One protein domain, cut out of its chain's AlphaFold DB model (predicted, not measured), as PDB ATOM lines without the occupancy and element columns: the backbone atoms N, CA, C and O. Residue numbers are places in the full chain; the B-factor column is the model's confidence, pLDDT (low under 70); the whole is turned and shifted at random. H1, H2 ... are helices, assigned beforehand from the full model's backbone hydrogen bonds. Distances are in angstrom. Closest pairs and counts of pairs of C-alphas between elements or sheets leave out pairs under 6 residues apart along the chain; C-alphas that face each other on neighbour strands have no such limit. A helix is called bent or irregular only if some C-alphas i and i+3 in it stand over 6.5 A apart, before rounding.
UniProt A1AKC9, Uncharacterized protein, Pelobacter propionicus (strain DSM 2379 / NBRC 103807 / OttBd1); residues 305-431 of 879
ATOM      1  N   PRO A 305      29.652  -6.931 -23.432       96.00
ATOM      2  CA  PRO A 305      28.998  -6.389 -24.626       96.00
ATOM      3  C   PRO A 305      28.367  -4.991 -24.457       96.00
ATOM      4  O   PRO A 305      28.489  -4.185 -25.379       96.00
ATOM      5  N   PRO A 306      27.734  -4.641 -23.314       96.69
ATOM      6  CA  PRO A 306      27.318  -3.263 -23.038       96.69
ATOM      7  C   PRO A 306      28.463  -2.245 -23.116       96.69
ATOM      8  O   PRO A 306      28.325  -1.224 -23.785       96.69
ATOM      9  N   ARG A 307      29.606  -2.527 -22.478       96.75
ATOM     10  CA  ARG A 307      30.767  -1.622 -22.514       96.75
ATOM     11  C   ARG A 307      31.396  -1.546 -23.897       96.75
ATOM     12  O   ARG A 307      31.798  -0.461 -24.307       96.75
ATOM     13  N   LEU A 308      31.450  -2.665 -24.624       96.88
ATOM     14  CA  LEU A 308      31.869  -2.676 -26.026       96.88
ATOM     15  C   LEU A 308      31.003  -1.720 -26.852       96.88
ATOM     16  O   LEU A 308      31.533  -0.845 -27.533       96.88
ATOM     17  N   LEU A 309      29.676  -1.835 -26.739       96.50
ATOM     18  CA  LEU A 309      28.739  -0.972 -27.453       96.50
ATOM     19  C   LEU A 309      28.945   0.511 -27.119       96.50
ATOM     20  O   LEU A 309      28.966   1.348 -28.017       96.50
ATOM     21  N   GLU A 310      29.133   0.845 -25.844       96.19
ATOM     22  CA  GLU A 310      29.380   2.222 -25.406       96.19
ATOM     23  C   GLU A 310      30.692   2.804 -25.947       96.19
ATOM     24  O   GLU A 310      30.767   4.017 -26.165       96.19
ATOM     25  N   ALA A 311      31.720   1.974 -26.134       95.94
ATOM     26  CA  ALA A 311      33.058   2.403 -26.532       95.94
ATOM     27  C   ALA A 311      33.203   2.627 -28.044       95.94
ATOM     28  O   ALA A 311      33.995   3.474 -28.449       95.94
ATOM     29  N   ILE A 312      32.451   1.898 -28.876       96.00
ATOM     30  CA  ILE A 312      32.591   1.907 -30.344       96.00
ATOM     31  C   ILE A 312      32.562   3.317 -30.975       96.00
ATOM     32  O   ILE A 312      33.454   3.600 -31.773       96.00
ATOM     33  N   PRO A 313      31.630   4.226 -30.618       94.31
ATOM     34  CA  PRO A 313      31.574   5.563 -31.213       94.31
ATOM     35  C   PRO A 313      32.823   6.413 -30.974       94.31
ATOM     36  O   PRO A 313      33.084   7.326 -31.750       94.31
ATOM     37  N   ASP A 314      33.590   6.123 -29.922       93.06
ATOM     38  CA  ASP A 314      34.776   6.898 -29.552       93.06
ATOM     39  C   ASP A 314      36.063   6.354 -30.202       93.06
ATOM     40  O   ASP A 314      37.138   6.909 -29.990       93.06
ATOM     41  N   GLN A 315      35.985   5.257 -30.967       92.31
ATOM     42  CA  GLN A 315      37.170   4.616 -31.537       92.31
ATOM     43  C   GLN A 315      37.697   5.371 -32.764       92.31
ATOM     44  O   GLN A 315      36.950   5.763 -33.661       92.31
ATOM     45  N   GLU A 316      39.019   5.507 -32.845       90.31
ATOM     46  CA  GLU A 316      39.714   6.156 -33.959       90.31
ATOM     47  C   GLU A 316      40.887   5.298 -34.464       90.31
ATOM     48  O   GLU A 316      41.275   4.300 -33.852       90.31
ATOM     49  N   GLY A 317      41.442   5.657 -35.627       88.50
ATOM     50  CA  GLY A 317      42.661   5.047 -36.171       88.50
ATOM     51  C   GLY A 317      42.617   3.516 -36.293       88.50
ATOM     52  O   GLY A 317      41.769   2.955 -36.996       88.50
ATOM     53  N   ALA A 318      43.565   2.844 -35.631       86.62
ATOM     54  CA  ALA A 318      43.699   1.386 -35.653       86.62
ATOM     55  C   ALA A 318      42.487   0.675 -35.027       86.62
ATOM     56  O   ALA A 318      42.014  -0.314 -35.581       86.62
ATOM     57  N   LEU A 319      41.924   1.216 -33.941       91.81
ATOM     58  CA  LEU A 319      40.769   0.626 -33.255       91.81
ATOM     59  C   LEU A 319      39.519   0.665 -34.133       91.81
ATOM     60  O   LEU A 319      38.794  -0.320 -34.226       91.81
ATOM     61  N   LEU A 320      39.312   1.759 -34.869       91.31
ATOM     62  CA  LEU A 320      38.216   1.843 -35.835       91.31
ATOM     63  C   LEU A 320      38.369   0.823 -36.980       91.31
ATOM     64  O   LEU A 320      37.380   0.271 -37.456       91.31
ATOM     65  N   THR A 321      39.609   0.543 -37.394       91.00
ATOM     66  CA  THR A 321      39.905  -0.493 -38.401       91.00
ATOM     67  C   THR A 321      39.598  -1.893 -37.862       91.00
ATOM     68  O   THR A 321      39.091  -2.729 -38.604       91.00
ATOM     69  N   ILE A 322      39.831  -2.139 -36.567       92.38
ATOM     70  CA  ILE A 322      39.427  -3.384 -35.897       92.38
ATOM     71  C   ILE A 322      37.902  -3.498 -35.852       92.38
ATOM     72  O   ILE A 322      37.376  -4.551 -36.192       92.38
ATOM     73  N   VAL A 323      37.174  -2.429 -35.498       94.12
ATOM     74  CA  VAL A 323      35.695  -2.438 -35.515       94.12
ATOM     75  C   VAL A 323      35.166  -2.817 -36.901       94.12
ATOM     76  O   VAL A 323      34.220  -3.594 -37.015       94.12
ATOM     77  N   GLU A 324      35.780  -2.284 -37.957       94.06
ATOM     78  CA  GLU A 324      35.426  -2.591 -39.343       94.06
ATOM     79  C   GLU A 324      35.719  -4.056 -39.705       94.06
ATOM     80  O   GLU A 324      34.840  -4.736 -40.239       94.06
ATOM     81  N   ALA A 325      36.913  -4.557 -39.376       90.94
ATOM     82  CA  ALA A 325      37.325  -5.936 -39.646       90.94
ATOM     83  C   ALA A 325      36.504  -6.971 -38.853       90.94
ATOM     84  O   ALA A 325      36.155  -8.026 -39.374       90.94
ATOM     85  N   GLU A 326      36.132  -6.646 -37.614       93.00
ATOM     86  CA  GLU A 326      35.430  -7.535 -36.681       93.00
ATOM     87  C   GLU A 326      33.913  -7.313 -36.655       93.00
ATOM     88  O   GLU A 326      33.224  -7.806 -35.757       93.00
ATOM     89  N   ARG A 327      33.367  -6.588 -37.638       94.44
ATOM     90  CA  ARG A 327      31.950  -6.200 -37.698       94.44
ATOM     91  C   ARG A 327      31.003  -7.369 -37.428       94.44
ATOM     92  O   ARG A 327      30.096  -7.240 -36.613       94.44
ATOM     93  N   GLU A 328      31.212  -8.507 -38.087       93.81
ATOM     94  CA  GLU A 328      30.344  -9.684 -37.948       93.81
ATOM     95  C   GLU A 328      30.364 -10.255 -36.526       93.81
ATOM     96  O   GLU A 328      29.312 -10.557 -35.954       93.81
ATOM     97  N   ARG A 329      31.550 -10.347 -35.914       93.75
ATOM     98  CA  ARG A 329      31.706 -10.804 -34.530       93.75
ATOM     99  C   ARG A 329      31.052  -9.824 -33.561       93.75
ATOM    100  O   ARG A 329      30.321 -10.258 -32.673       93.75
ATOM    101  N   ILE A 330      31.275  -8.521 -33.739       94.81
ATOM    102  CA  ILE A 330      30.654  -7.483 -32.910       94.81
ATOM    103  C   ILE A 330      29.131  -7.582 -33.021       94.81
ATOM    104  O   ILE A 330      28.459  -7.711 -32.003       94.81
ATOM    105  N   THR A 331      28.571  -7.620 -34.233       93.88
ATOM    106  CA  THR A 331      27.125  -7.783 -34.446       93.88
ATOM    107  C   THR A 331      26.599  -9.069 -33.801       93.88
ATOM    108  O   THR A 331      25.562  -9.035 -33.139       93.88
ATOM    109  N   THR A 332      27.328 -10.182 -33.904       94.88
ATOM    110  CA  THR A 332      26.964 -11.462 -33.269       94.88
ATOM    111  C   THR A 332      26.920 -11.357 -31.744       94.88
ATOM    112  O   THR A 332      26.011 -11.893 -31.116       94.88
ATOM    113  N   VAL A 333      27.867 -10.640 -31.137       93.75
ATOM    114  CA  VAL A 333      27.929 -10.423 -29.683       93.75
ATOM    115  C   VAL A 333      26.854  -9.438 -29.208       93.75
ATOM    116  O   VAL A 333      26.278  -9.613 -28.132       93.75
ATOM    117  N   LEU A 334      26.527  -8.429 -30.018       91.19
ATOM    118  CA  LEU A 334      25.495  -7.438 -29.707       91.19
ATOM    119  C   LEU A 334      24.068  -7.964 -29.929       91.19
ATOM    120  O   LEU A 334      23.145  -7.516 -29.249       91.19
ATOM    121  N   ALA A 335      23.849  -8.922 -30.831       92.94
ATOM    122  CA  ALA A 335      22.504  -9.399 -31.154       92.94
ATOM    123  C   ALA A 335      21.733  -9.987 -29.951       92.94
ATOM    124  O   ALA A 335      20.595  -9.560 -29.714       92.94
ATOM    125  N   PRO A 336      22.316 -10.879 -29.123       93.19
ATOM    126  CA  PRO A 336      21.673 -11.346 -27.897       93.19
ATOM    127  C   PRO A 336      21.437 -10.221 -26.886       93.19
ATOM    128  O   PRO A 336      20.408 -10.210 -26.212       93.19
ATOM    129  N   LEU A 337      22.362  -9.256 -26.799       91.31
ATOM    130  CA  LEU A 337      22.246  -8.114 -25.895       91.31
ATOM    131  C   LEU A 337      20.990  -7.294 -26.222       91.31
ATOM    132  O   LEU A 337      20.183  -7.025 -25.331       91.31
ATOM    133  N   LEU A 338      20.786  -6.971 -27.499       88.94
ATOM    134  CA  LEU A 338      19.640  -6.188 -27.971       88.94
ATOM    135  C   LEU A 338      18.323  -6.971 -27.911       88.94
ATOM    136  O   LEU A 338      17.288  -6.404 -27.572       88.94
ATOM    137  N   SER A 339      18.375  -8.282 -28.150       90.31
ATOM    138  CA  SER A 339      17.209  -9.175 -28.042       90.31
ATOM    139  C   SER A 339      16.784  -9.438 -26.591       90.31
ATOM    140  O   SER A 339      15.669  -9.878 -26.329       90.31
ATOM    141  N   SER A 340      17.669  -9.201 -25.618       90.94
ATOM    142  CA  SER A 340      17.358  -9.428 -24.203       90.94
ATOM    143  C   SER A 340      16.382  -8.396 -23.628       90.94
ATOM    144  O   SER A 340      15.728  -8.672 -22.622       90.94
ATOM    145  N   GLY A 341      16.326  -7.190 -24.212       88.06
ATOM    146  CA  GLY A 341      15.568  -6.054 -23.677       88.06
ATOM    147  C   GLY A 341      15.962  -5.653 -22.246       88.06
ATOM    148  O   GLY A 341      15.188  -4.999 -21.550       88.06
ATOM    149  N   THR A 342      17.132  -6.081 -21.756       93.69
ATOM    150  CA  THR A 342      17.559  -5.778 -20.386       93.69
ATOM    151  C   THR A 342      17.865  -4.292 -20.233       93.69
ATOM    152  O   THR A 342      18.428  -3.666 -21.126       93.69
ATOM    153  N   LYS A 343      17.564  -3.719 -19.061       93.94
ATOM    154  CA  LYS A 343      17.813  -2.292 -18.803       93.94
ATOM    155  C   LYS A 343      19.263  -1.883 -19.096       93.94
ATOM    156  O   LYS A 343      19.486  -0.876 -19.746       93.94
ATOM    157  N   ARG A 344      20.242  -2.702 -18.690       94.81
ATOM    158  CA  ARG A 344      21.668  -2.445 -18.955       94.81
ATOM    159  C   ARG A 344      21.987  -2.386 -20.455       94.81
ATOM    160  O   ARG A 344      22.787  -1.552 -20.857       94.81
ATOM    161  N   ALA A 345      21.376  -3.252 -21.267       93.56
ATOM    162  CA  ALA A 345      21.531  -3.226 -22.721       93.56
ATOM    163  C   ALA A 345      20.963  -1.939 -23.332       93.56
ATOM    164  O   ALA A 345      21.612  -1.311 -24.166       93.56
ATOM    165  N   LEU A 346      19.759  -1.550 -22.902       94.62
ATOM    166  CA  LEU A 346      19.072  -0.356 -23.397       94.62
ATOM    167  C   LEU A 346      19.793   0.932 -22.969       94.62
ATOM    168  O   LEU A 346      19.967   1.820 -23.798       94.62
ATOM    169  N   ASP A 347      20.290   1.002 -21.728       96.19
ATOM    170  CA  ASP A 347      21.085   2.130 -21.220       96.19
ATOM    171  C   ASP A 347      22.391   2.295 -22.035       96.19
ATOM    172  O   ASP A 347      22.711   3.398 -22.484       96.19
ATOM    173  N   ALA A 348      23.111   1.196 -22.300       96.62
ATOM    174  CA  ALA A 348      24.323   1.198 -23.128       96.62
ATOM    175  C   ALA A 348      24.041   1.639 -24.573       96.62
ATOM    176  O   ALA A 348      24.776   2.443 -25.155       96.62
ATOM    177  N   LEU A 349      22.935   1.161 -25.151       96.75
ATOM    178  CA  LEU A 349      22.500   1.564 -26.483       96.75
ATOM    179  C   LEU A 349      22.097   3.042 -26.536       96.75
ATOM    180  O   LEU A 349      22.399   3.733 -27.509       96.75
ATOM    181  N   GLU A 350      21.441   3.558 -25.498       96.75
ATOM    182  CA  GLU A 350      21.115   4.976 -25.415       96.75
ATOM    183  C   GLU A 350      22.385   5.839 -25.388       96.75
ATOM    184  O   GLU A 350      22.446   6.861 -26.080       96.75
ATOM    185  N   ILE A 351      23.414   5.423 -24.640       97.25
ATOM    186  CA  ILE A 351      24.725   6.088 -24.623       97.25
ATOM    187  C   ILE A 351      25.353   6.064 -26.021       97.25
ATOM    188  O   ILE A 351      25.766   7.118 -26.510       97.25
ATOM    189  N   PHE A 352      25.364   4.906 -26.689       97.50
ATOM    190  CA  PHE A 352      25.842   4.768 -28.068       97.50
ATOM    191  C   PHE A 352      25.137   5.753 -29.016       97.50
ATOM    192  O   PHE A 352      25.792   6.541 -29.701       97.50
ATOM    193  N   ILE A 353      23.799   5.773 -29.010       96.94
ATOM    194  CA  ILE A 353      22.989   6.649 -29.871       96.94
ATOM    195  C   ILE A 353      23.314   8.120 -29.599       96.94
ATOM    196  O   ILE A 353      23.507   8.884 -30.544       96.94
ATOM    197  N   ARG A 354      23.411   8.527 -28.326       96.75
ATOM    198  CA  ARG A 354      23.740   9.912 -27.954       96.75
ATOM    199  C   ARG A 354      25.118  10.326 -28.468       96.75
ATOM    200  O   ARG A 354      25.250  11.432 -28.986       96.75
ATOM    201  N   LYS A 355      26.129   9.457 -28.369       95.62
ATOM    202  CA  LYS A 355      27.471   9.737 -28.906       95.62
ATOM    203  C   LYS A 355      27.428   9.922 -30.421       95.62
ATOM    204  O   LYS A 355      27.901  10.939 -30.923       95.62
ATOM    205  N   ILE A 356      26.771   9.019 -31.152       95.25
ATOM    206  CA  ILE A 356      26.634   9.131 -32.613       95.25
ATOM    207  C   ILE A 356      25.824  10.369 -33.027       95.25
ATOM    208  O   ILE A 356      26.176  11.029 -34.004       95.25
ATOM    209  N   GLU A 357      24.776  10.740 -32.287       93.88
ATOM    210  CA  GLU A 357      24.036  11.992 -32.502       93.88
ATOM    211  C   GLU A 357      24.946  13.218 -32.350       93.88
ATOM    212  O   GLU A 357      24.890  14.127 -33.182       93.88
ATOM    213  N   VAL A 358      25.789  13.252 -31.313       91.75
ATOM    214  CA  VAL A 358      26.771  14.328 -31.112       91.75
ATOM    215  C   VAL A 358      27.768  14.363 -32.267       91.75
ATOM    216  O   VAL A 358      27.985  15.439 -32.827       91.75
ATOM    217  N   HIS A 359      28.304  13.208 -32.678       89.38
ATOM    218  CA  HIS A 359      29.206  13.124 -33.823       89.38
ATOM    219  C   HIS A 359      28.534  13.644 -35.093       89.38
ATOM    220  O   HIS A 359      29.026  14.604 -35.659       89.38
ATOM    221  N   LEU A 360      27.379  13.119 -35.510       89.38
ATOM    222  CA  LEU A 360      26.709  13.525 -36.757       89.38
ATOM    223  C   LEU A 360      26.300  15.006 -36.808       89.38
ATOM    224  O   LEU A 360      26.125  15.553 -37.895       89.38
ATOM    225  N   ASN A 361      26.112  15.655 -35.656       87.00
ATOM    226  CA  ASN A 361      25.773  17.077 -35.595       87.00
ATOM    227  C   ASN A 361      27.015  17.990 -35.500       87.00
ATOM    228  O   ASN A 361      26.869  19.211 -35.588       87.00
ATOM    229  N   ALA A 362      28.221  17.442 -35.317       88.06
ATOM    230  CA  ALA A 362      29.447  18.230 -35.260       88.06
ATOM    231  C   ALA A 362      29.844  18.743 -36.665       88.06
ATOM    232  O   ALA A 362      29.749  17.998 -37.640       88.06
ATOM    233  N   PRO A 363      30.350  19.985 -36.807       83.31
ATOM    234  CA  PRO A 363      30.734  20.537 -38.113       83.31
ATOM    235  C   PRO A 363      31.830  19.729 -38.824       83.31
ATOM    236  O   PRO A 363      31.819  19.615 -40.045       83.31
ATOM    237  N   ASN A 364      32.742  19.142 -38.042       84.00
ATOM    238  CA  ASN A 364      33.925  18.415 -38.514       84.00
ATOM    239  C   ASN A 364      33.849  16.928 -38.150       84.00
ATOM    240  O   ASN A 364      34.834  16.329 -37.724       84.00
ATOM    241  N   TRP A 365      32.656  16.350 -38.217       81.88
ATOM    242  CA  TRP A 365      32.445  14.980 -37.773       81.88
ATOM    243  C   TRP A 365      33.250  13.964 -38.586       81.88
ATOM    244  O   TRP A 365      33.376  14.064 -39.809       81.88
ATOM    245  N   ASN A 366      33.775  12.954 -37.890       83.25
ATOM    246  CA  ASN A 366      34.462  11.835 -38.518       83.25
ATOM    247  C   ASN A 366      33.427  10.937 -39.204       83.25
ATOM    248  O   ASN A 366      32.817  10.063 -38.583       83.25
ATOM    249  N   ARG A 367      33.226  11.183 -40.502       89.19
ATOM    250  CA  ARG A 367      32.243  10.460 -41.306       89.19
ATOM    251  C   ARG A 367      32.432   8.953 -41.262       89.19
ATOM    252  O   ARG A 367      31.465   8.227 -41.050       89.19
ATOM    253  N   ARG A 368      33.679   8.514 -41.405       91.69
ATOM    254  CA  ARG A 368      34.036   7.099 -41.429       91.69
ATOM    255  C   ARG A 368      33.664   6.401 -40.121       91.69
ATOM    256  O   ARG A 368      33.122   5.304 -40.161       91.69
ATOM    257  N   ASN A 369      33.904   7.044 -38.978       91.62
ATOM    258  CA  ASN A 369      33.563   6.467 -37.679       91.62
ATOM    259  C   ASN A 369      32.047   6.246 -37.536       91.62
ATOM    260  O   ASN A 369      31.611   5.132 -37.244       91.62
ATOM    261  N   ALA A 370      31.221   7.260 -37.824       92.31
ATOM    262  CA  ALA A 370      29.774   7.077 -37.708       92.31
ATOM    263  C   ALA A 370      29.230   6.067 -38.734       92.31
ATOM    264  O   ALA A 370      28.287   5.343 -38.421       92.31
ATOM    265  N   GLU A 371      29.819   5.996 -39.936       93.62
ATOM    266  CA  GLU A 371      29.491   4.967 -40.931       93.62
ATOM    267  C   GLU A 371      29.758   3.562 -40.382       93.62
ATOM    268  O   GLU A 371      28.832   2.757 -40.318       93.62
ATOM    269  N   ILE A 372      30.978   3.284 -39.921       94.69
ATOM    270  CA  ILE A 372      31.364   1.973 -39.374       94.69
ATOM    271  C   ILE A 372      30.525   1.617 -38.141       94.69
ATOM    272  O   ILE A 372      29.984   0.516 -38.062       94.69
ATOM    273  N   SER A 373      30.347   2.562 -37.217       95.19
ATOM    274  CA  SER A 373      29.548   2.366 -36.005       95.19
ATOM    275  C   SER A 373      28.092   2.017 -36.324       95.19
ATOM    276  O   SER A 373      27.528   1.096 -35.737       95.19
ATOM    277  N   LEU A 374      27.465   2.726 -37.269       95.56
ATOM    278  CA  LEU A 374      26.081   2.452 -37.663       95.56
ATOM    279  C   LEU A 374      25.962   1.169 -38.490       95.56
ATOM    280  O   LEU A 374      24.954   0.480 -38.387       95.56
ATOM    281  N   LEU A 375      26.985   0.780 -39.254       94.38
ATOM    282  CA  LEU A 375      26.986  -0.482 -40.000       94.38
ATOM    283  C   LEU A 375      26.856  -1.722 -39.097       94.38
ATOM    284  O   LEU A 375      26.442  -2.776 -39.581       94.38
ATOM    285  N   LEU A 376      27.134  -1.624 -37.799       94.38
ATOM    286  CA  LEU A 376      26.892  -2.713 -36.843       94.38
ATOM    287  C   LEU A 376      25.404  -3.052 -36.670       94.38
ATOM    288  O   LEU A 376      25.078  -4.158 -36.237       94.38
ATOM    289  N   PHE A 377      24.517  -2.121 -37.034       95.31
ATOM    290  CA  PHE A 377      23.070  -2.247 -36.943       95.31
ATOM    291  C   PHE A 377      22.469  -2.435 -38.334       95.31
ATOM    292  O   PHE A 377      22.270  -1.487 -39.093       95.31
ATOM    293  N   ASP A 378      22.161  -3.680 -38.681       94.50
ATOM    294  CA  ASP A 378      21.371  -3.960 -39.874       94.50
ATOM    295  C   ASP A 378      19.861  -3.817 -39.608       94.50
ATOM    296  O   ASP A 378      19.399  -3.633 -38.478       94.50
ATOM    297  N   LEU A 379      19.069  -3.872 -40.681       94.94
ATOM    298  CA  LEU A 379      17.613  -3.748 -40.591       94.94
ATOM    299  C   LEU A 379      16.994  -4.824 -39.684       94.94
ATOM    300  O   LEU A 379      16.063  -4.515 -38.946       94.94
ATOM    301  N   ALA A 380      17.503  -6.059 -39.722       94.25
ATOM    302  CA  ALA A 380      16.950  -7.173 -38.955       94.25
ATOM    303  C   ALA A 380      17.182  -6.985 -37.448       94.25
ATOM    304  O   ALA A 380      16.286  -7.224 -36.630       94.25
ATOM    305  N   LEU A 381      18.360  -6.487 -37.077       93.69
ATOM    306  CA  LEU A 381      18.719  -6.195 -35.699       93.69
ATOM    307  C   LEU A 381      17.866  -5.060 -35.126       93.69
ATOM    308  O   LEU A 381      17.347  -5.172 -34.016       93.69
ATOM    309  N   VAL A 382      17.648  -3.993 -35.901       95.88
ATOM    310  CA  VAL A 382      16.800  -2.868 -35.473       95.88
ATOM    311  C   VAL A 382      15.317  -3.257 -35.439       95.88
ATOM    312  O   VAL A 382      14.586  -2.803 -34.560       95.88
ATOM    313  N   GLU A 383      14.855  -4.142 -36.329       94.88
ATOM    314  CA  GLU A 383      13.506  -4.722 -36.250       94.88
ATOM    315  C   GLU A 383      13.315  -5.608 -35.014       94.88
ATOM    316  O   GLU A 383      12.215  -5.653 -34.463       94.88
ATOM    317  N   THR A 384      14.371  -6.274 -34.548       93.44
ATOM    318  CA  THR A 384      14.345  -7.019 -33.282       93.44
ATOM    319  C   THR A 384      14.264  -6.057 -32.102       93.44
ATOM    320  O   THR A 384      13.385  -6.196 -31.255       93.44
ATOM    321  N   LEU A 385      15.100  -5.013 -32.092       94.50
ATOM    322  CA  LEU A 385      15.063  -3.966 -31.070       94.50
ATOM    323  C   LEU A 385      13.685  -3.301 -30.974       94.50
ATOM    324  O   LEU A 385      13.217  -3.047 -29.871       94.50
ATOM    325  N   LEU A 386      13.008  -3.077 -32.103       94.81
ATOM    326  CA  LEU A 386      11.664  -2.495 -32.150       94.81
ATOM    327  C   LEU A 386      10.640  -3.274 -31.301       94.81
ATOM    328  O   LEU A 386       9.707  -2.679 -30.769       94.81
ATOM    329  N   GLN A 387      10.816  -4.586 -31.136       92.94
ATOM    330  CA  GLN A 387       9.929  -5.413 -30.308       92.94
ATOM    331  C   GLN A 387      10.114  -5.168 -28.804       92.94
ATOM    332  O   GLN A 387       9.216  -5.481 -28.023       92.94
ATOM    333  N   HIS A 388      11.257  -4.610 -28.404       92.56
ATOM    334  CA  HIS A 388      11.629  -4.372 -27.009       92.56
ATOM    335  C   HIS A 388      11.587  -2.888 -26.638       92.56
ATOM    336  O   HIS A 388      11.071  -2.539 -25.579       92.56
ATOM    337  N   ASP A 389      12.104  -2.023 -27.511       94.25
ATOM    338  CA  ASP A 389      12.168  -0.579 -27.322       94.25
ATOM    339  C   ASP A 389      11.988   0.155 -28.662       94.25
ATOM    340  O   ASP A 389      12.911   0.321 -29.471       94.25
ATOM    341  N   ALA A 390      10.755   0.604 -28.903       94.62
ATOM    342  CA  ALA A 390      10.403   1.304 -30.131       94.62
ATOM    343  C   ALA A 390      11.064   2.689 -30.246       94.62
ATOM    344  O   ALA A 390      11.276   3.161 -31.367       94.62
ATOM    345  N   GLU A 391      11.408   3.338 -29.128       95.12
ATOM    346  CA  GLU A 391      12.055   4.653 -29.119       95.12
ATOM    347  C   GLU A 391      13.510   4.557 -29.579       95.12
ATOM    348  O   GLU A 391      13.923   5.294 -30.482       95.12
ATOM    349  N   LEU A 392      14.281   3.619 -29.030       95.62
ATOM    350  CA  LEU A 392      15.668   3.417 -29.446       95.62
ATOM    351  C   LEU A 392      15.744   2.913 -30.894       95.62
ATOM    352  O   LEU A 392      16.545   3.433 -31.677       95.62
ATOM    353  N   ALA A 393      14.853   2.000 -31.302       96.56
ATOM    354  CA  ALA A 393      14.763   1.550 -32.694       96.56
ATOM    355  C   ALA A 393      14.450   2.701 -33.664       96.56
ATOM    356  O   ALA A 393      15.029   2.792 -34.754       96.56
ATOM    357  N   PHE A 394      13.553   3.610 -33.271       96.81
ATOM    358  CA  PHE A 394      13.262   4.822 -34.031       96.81
ATOM    359  C   PHE A 394      14.500   5.712 -34.180       96.81
ATOM    360  O   PHE A 394      14.818   6.136 -35.293       96.81
ATOM    361  N   ARG A 395      15.217   5.977 -33.082       96.94
ATOM    362  CA  ARG A 395      16.400   6.851 -33.084       96.94
ATOM    363  C   ARG A 395      17.523   6.294 -33.953       96.94
ATOM    364  O   ARG A 395      18.024   7.031 -34.798       96.94
ATOM    365  N   ILE A 396      17.851   5.004 -33.844       97.06
ATOM    366  CA  ILE A 396      18.852   4.358 -34.716       97.06
ATOM    367  C   ILE A 396      18.448   4.479 -36.183       97.06
ATOM    368  O   ILE A 396      19.244   4.922 -37.010       97.06
ATOM    369  N   SER A 397      17.186   4.178 -36.507       97.69
ATOM    370  CA  SER A 397      16.679   4.292 -37.879       97.69
ATOM    371  C   SER A 397      16.844   5.715 -38.431       97.69
ATOM    372  O   SER A 397      17.241   5.894 -39.582       97.69
ATOM    373  N   LEU A 398      16.608   6.749 -37.615       96.44
ATOM    374  CA  LEU A 398      16.848   8.138 -38.018       96.44
ATOM    375  C   LEU A 398      18.331   8.463 -38.224       96.44
ATOM    376  O   LEU A 398      18.648   9.228 -39.139       96.44
ATOM    377  N   LEU A 399      19.238   7.901 -37.422       96.38
ATOM    378  CA  LEU A 399      20.680   8.074 -37.629       96.38
ATOM    379  C   LEU A 399      21.116   7.477 -38.969       96.38
ATOM    380  O   LEU A 399      21.830   8.143 -39.717       96.38
ATOM    381  N   HIS A 400      20.596   6.307 -39.344       97.06
ATOM    382  CA  HIS A 400      20.830   5.745 -40.676       97.06
ATOM    383  C   HIS A 400      20.244   6.602 -41.802       97.06
ATOM    384  O   HIS A 400      20.899   6.792 -42.824       97.06
ATOM    385  N   VAL A 401      19.043   7.172 -41.634       95.94
ATOM    386  CA  VAL A 401      18.474   8.121 -42.612       95.94
ATOM    387  C   VAL A 401      19.383   9.339 -42.777       95.94
ATOM    388  O   VAL A 401      19.607   9.796 -43.900       95.94
ATOM    389  N   LYS A 402      19.917   9.888 -41.680       93.94
ATOM    390  CA  LYS A 402      20.864  11.009 -41.723       93.94
ATOM    391  C   LYS A 402      22.158  10.627 -42.430       93.94
ATOM    392  O   LYS A 402      22.584  11.354 -43.324       93.94
ATOM    393  N   LEU A 403      22.738   9.483 -42.086       94.12
ATOM    394  CA  LEU A 403      23.947   8.980 -42.726       94.12
ATOM    395  C   LEU A 403      23.736   8.778 -44.235       94.12
ATOM    396  O   LEU A 403      24.478   9.337 -45.035       94.12
ATOM    397  N   ALA A 404      22.661   8.094 -44.638       93.44
ATOM    398  CA  ALA A 404      22.313   7.885 -46.044       93.44
ATOM    399  C   ALA A 404      22.085   9.210 -46.793       93.44
ATOM    400  O   ALA A 404      22.482   9.347 -47.951       93.44
ATOM    401  N   ASN A 405      21.506  10.219 -46.134       90.69
ATOM    402  CA  ASN A 405      21.384  11.570 -46.682       90.69
ATOM    403  C   ASN A 405      22.749  12.228 -46.926       90.69
ATOM    404  O   ASN A 405      22.942  12.851 -47.973       90.69
ATOM    405  N   HIS A 406      23.687  12.100 -45.984       87.06
ATOM    406  CA  HIS A 406      25.055  12.594 -46.154       87.06
ATOM    407  C   HIS A 406      25.783  11.860 -47.291       87.06
ATOM    408  O   HIS A 406      26.465  12.505 -48.091       87.06
ATOM    409  N   SER A 407      25.566  10.549 -47.425       87.81
ATOM    410  CA  SER A 407      26.147   9.698 -48.472       87.81
ATOM    411  C   SER A 407      25.423   9.772 -49.824       87.81
ATOM    412  O   SER A 407      25.936   9.267 -50.818       87.81
ATOM    413  N   ARG A 408      24.265  10.448 -49.897       91.56
ATOM    414  CA  ARG A 408      23.367  10.521 -51.072       91.56
ATOM    415  C   ARG A 408      22.819   9.158 -51.531       91.56
ATOM    416  O   ARG A 408      22.494   8.974 -52.703       91.56
ATOM    417  N   GLU A 409      22.653   8.220 -50.606       92.12
ATOM    418  CA  GLU A 409      22.137   6.872 -50.863       92.12
ATOM    419  C   GLU A 409      20.608   6.825 -50.743       92.12
ATOM    420  O   GLU A 409      20.046   6.396 -49.736       92.12
ATOM    421  N   THR A 410      19.911   7.287 -51.783       91.31
ATOM    422  CA  THR A 410      18.444   7.464 -51.739       91.31
ATOM    423  C   THR A 410      17.651   6.178 -51.456       91.31
ATOM    424  O   THR A 410      16.627   6.231 -50.778       91.31
ATOM    425  N   GLU A 411      18.121   5.014 -51.914       91.19
ATOM    426  CA  GLU A 411      17.448   3.733 -51.649       91.19
ATOM    427  C   GLU A 411      17.579   3.302 -50.186       91.19
ATOM    428  O   GLU A 411      16.587   2.924 -49.558       91.19
ATOM    429  N   ASN A 412      18.786   3.392 -49.620       89.56
ATOM    430  CA  ASN A 412      19.015   3.090 -48.208       89.56
ATOM    431  C   ASN A 412      18.276   4.086 -47.316       89.56
ATOM    432  O   ASN A 412      17.654   3.683 -46.334       89.56
ATOM    433  N   GLN A 413      18.253   5.364 -47.702       93.94
ATOM    434  CA  GLN A 413      17.472   6.387 -47.018       93.94
ATOM    435  C   GLN A 413      15.995   5.985 -46.902       93.94
ATOM    436  O   GLN A 413      15.432   6.079 -45.813       93.94
ATOM    437  N   GLN A 414      15.370   5.524 -47.991       93.94
ATOM    438  CA  GLN A 414      13.959   5.134 -47.968       93.94
ATOM    439  C   GLN A 414      13.714   3.924 -47.058       93.94
ATOM    440  O   GLN A 414      12.800   3.963 -46.239       93.94
ATOM    441  N   LYS A 415      14.556   2.883 -47.141       96.00
ATOM    442  CA  LYS A 415      14.432   1.679 -46.296       96.00
ATOM    443  C   LYS A 415      14.445   2.028 -44.806       96.00
ATOM    444  O   LYS A 415      13.576   1.591 -44.052       96.00
ATOM    445  N   TRP A 416      15.407   2.849 -44.388       97.06
ATOM    446  CA  TRP A 416      15.530   3.276 -42.995       97.06
ATOM    447  C   TRP A 416      14.422   4.246 -42.572       97.06
ATOM    448  O   TRP A 416      13.960   4.193 -41.433       97.06
ATOM    449  N   TYR A 417      13.932   5.084 -43.490       96.38
ATOM    450  CA  TYR A 417      12.789   5.963 -43.239       96.38
ATOM    451  C   TYR A 417      11.491   5.182 -43.002       96.38
ATOM    452  O   TYR A 417      10.708   5.532 -42.113       96.38
ATOM    453  N   ASP A 418      11.267   4.104 -43.754       95.44
ATOM    454  CA  ASP A 418      10.099   3.238 -43.588       95.44
ATOM    455  C   ASP A 418      10.127   2.523 -42.230       95.44
ATOM    456  O   ASP A 418       9.102   2.439 -41.546       95.44
ATOM    457  N   LEU A 419      11.301   2.047 -41.793       95.44
ATOM    458  CA  LEU A 419      11.470   1.476 -40.453       95.44
ATOM    459  C   LEU A 419      11.243   2.529 -39.361       95.44
ATOM    460  O   LEU A 419      10.425   2.296 -38.475       95.44
ATOM    461  N   ALA A 420      11.852   3.716 -39.472       95.44
ATOM    462  CA  ALA A 420      11.621   4.819 -38.536       95.44
ATOM    463  C   ALA A 420      10.124   5.172 -38.433       95.44
ATOM    464  O   ALA A 420       9.582   5.337 -37.341       95.44
ATOM    465  N   SER A 421       9.417   5.231 -39.562       93.12
ATOM    466  CA  SER A 421       7.979   5.519 -39.587       93.12
ATOM    467  C   SER A 421       7.162   4.458 -38.842       93.12
ATOM    468  O   SER A 421       6.265   4.805 -38.068       93.12
ATOM    469  N   ARG A 422       7.492   3.169 -39.017       93.81
ATOM    470  CA  ARG A 422       6.860   2.063 -38.276       93.81
ATOM    471  C   ARG A 422       7.134   2.160 -36.776       93.81
ATOM    472  O   ARG A 422       6.183   2.076 -35.995       93.81
ATOM    473  N   SER A 423       8.385   2.402 -36.383       92.56
ATOM    474  CA  SER A 423       8.773   2.559 -34.977       92.56
ATOM    475  C   SER A 423       8.026   3.710 -34.310       92.56
ATOM    476  O   SER A 423       7.425   3.542 -33.251       92.56
ATOM    477  N   TYR A 424       7.928   4.855 -34.991       91.38
ATOM    478  CA  TYR A 424       7.163   6.005 -34.514       91.38
ATOM    479  C   TYR A 424       5.671   5.699 -34.311       91.38
ATOM    480  O   TYR A 424       5.068   6.126 -33.320       91.38
ATOM    481  N   CYS A 425       5.050   4.947 -35.227       90.06
ATOM    482  CA  CYS A 425       3.658   4.528 -35.062       90.06
ATOM    483  C   CYS A 425       3.455   3.684 -33.797       90.06
ATOM    484  O   CYS A 425       2.464   3.911 -33.102       90.06
ATOM    485  N   GLN A 426       4.382   2.773 -33.478       90.38
ATOM    486  CA  GLN A 426       4.301   1.937 -32.277       90.38
ATOM    487  C   GLN A 426       4.435   2.747 -30.982       90.38
ATOM    488  O   GLN A 426       3.594   2.594 -30.090       90.38
ATOM    489  N   ILE A 427       5.394   3.682 -30.916       88.50
ATOM    490  CA  ILE A 427       5.536   4.628 -29.789       88.50
ATOM    491  C   ILE A 427       4.203   5.352 -29.551       88.50
ATOM    492  O   ILE A 427       3.670   5.397 -28.441       88.50
ATOM    493  N   ARG A 428       3.574   5.853 -30.624       84.12
ATOM    494  CA  ARG A 428       2.298   6.579 -30.531       84.12
ATOM    495  C   ARG A 428       1.156   5.720 -29.976       84.12
ATOM    496  O   ARG A 428       0.264   6.261 -29.311       84.12
ATOM    497  N   THR A 429       1.139   4.422 -30.280       82.12
ATOM    498  CA  THR A 429       0.071   3.500 -29.868       82.12
ATOM    499  C   THR A 429       0.253   2.916 -28.472       82.12
ATOM    500  O   THR A 429      -0.754   2.562 -27.864       82.12
ATOM    501  N   HIS A 430       1.482   2.813 -27.962       66.62
ATOM    502  CA  HIS A 430       1.760   2.119 -26.698       66.62
ATOM    503  C   HIS A 430       2.050   3.038 -25.507       66.62
ATOM    504  O   HIS A 430       1.821   2.619 -24.376       66.62
ATOM    505  N   ASP A 431       2.422   4.303 -25.723       57.53
ATOM    506  CA  ASP A 431       2.773   5.187 -24.608       57.53
ATOM    507  C   ASP A 431       1.602   5.952 -23.961       57.53
ATOM    508  O   ASP A 431       0.729   6.534 -24.633       57.53
TER     509      ASP A 431
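AT A GLANCE: This is residues 305 to 431 of the 879 residues of an uncharacterized protein of Pelobacter propionicus (strain DSM 2379 / NBRC 103807 / OttBd1) (UniProt A1AKC9). A compact pack of helices is built on H4 and H7, two long helices side by side in the middle, with H1 beside H4 and H8 beside H7. H5 packs on H1, H4 and H7 and has H2 on it at one end of the longest axis; H3 and H6 pack on each other, H3 also on H1 and H6 also on H7, and H8 makes the other end. The printed part has 127 residues with eight named helices, H1 to H8 in order along the chain, and no named strand; the class is all helix. The radius of gyration of the C-alphas is 13.9 A, and the C-alphas span 43 by 32 by 23 A.

HOW THE PARTS SIT: H1, residues 305 to 314, touches H4, residues 343 to 361, at a shallow tilt of 8 degrees, the same way; the closest C-alphas are those of Glu 310 and Phe 352, 5.1 A apart. H2, residues 317 to 325, is close to H1 but not clearly touching, with C-alphas 312 and 323 7.4 A apart. H2 touches H5, residues 367 to 375, at a shallow tilt of 31 degrees, the closest C-alphas being those of Glu 324 and Ile 372, 6.1 A apart. H3, residues 327 to 339, touches H1 with residues 333 to 337 alone, at a steep tilt of 54 degrees; the closest C-alphas, of Pro 305 and Leu 334, are 6.3 A apart. H3 and H4 only just touch, and only at the corner, with 3 pairs of C-alphas within 8 A. H4 and H5 form a helical hairpin at 29 degrees, with the closest C-alphas, of Ile 356 and Ala 370, 6.3 A apart; H4 touches H5 with residues 356 to 360 alone. H5 also touches H1, with the C-alphas of Pro 313 and Ser 373 closest at 6.1 A. H6, residues 379 to 386, is apart from H5 and touches H3 residues 335 to 339 alone; the closest C-alphas, of Leu 338 and Leu 385, are 6.0 A apart. H7, residues 390 to 407, touches H4 at a shallow tilt of 26 degrees, the same way, with the C-alphas of Ile 353 and Ile 396 closest at 6.8 A. H7 touches H5 with residues 399 to 403 alone, at a steep tilt of 41 degrees; the closest C-alphas, of Leu 374 and His 400, are 6.9 A apart. H6 and H7 form a helical hairpin at 32 degrees, with the C-alphas of Leu 386 and Ala 393 closest at 5.1 A. H8, residues 410 to 430, forms a helical hairpin with H7 at 19 degrees, with 34 pairs of C-alphas within 8 A and the closest, of Phe 394 and Ala 420, 4.8 A apart. Every O i to N i+4 pair is within hydrogen-bond range in H2, H4, H5, H6, H7 and H8; in H1 it is 4 of 6 and in H3 7 of 9.

IN THESE COORDINATES: H1 begins at C-alpha 305, (28.998, -6.389, -24.626), and is irregular, with C-alphas 310 and 313 7.0 A apart. H2 measures 12.7 A from first to last C-alpha. H3, 17.9 A, is only just irregular: C-alphas 333 and 336 are 6.6 A apart. H4 runs 26.8 A from C-alpha 343 at (17.813, -2.292, -18.803). H5 and H6 are short, 12.2 A and 10.4 A. H7 runs 25.6 A, and H8, the longest, 30.6 A to C-alpha 430 at (1.760, 2.119, -26.698).

THE WHOLE: The two C-alphas farthest apart, of Ala 318 and Thr 429, are 44.1 A apart. The printed part has no cut, and the links from H1 through to H8 are tight. The mean pLDDT of the printed part is 92.6; residues 430 to 431 are under 70.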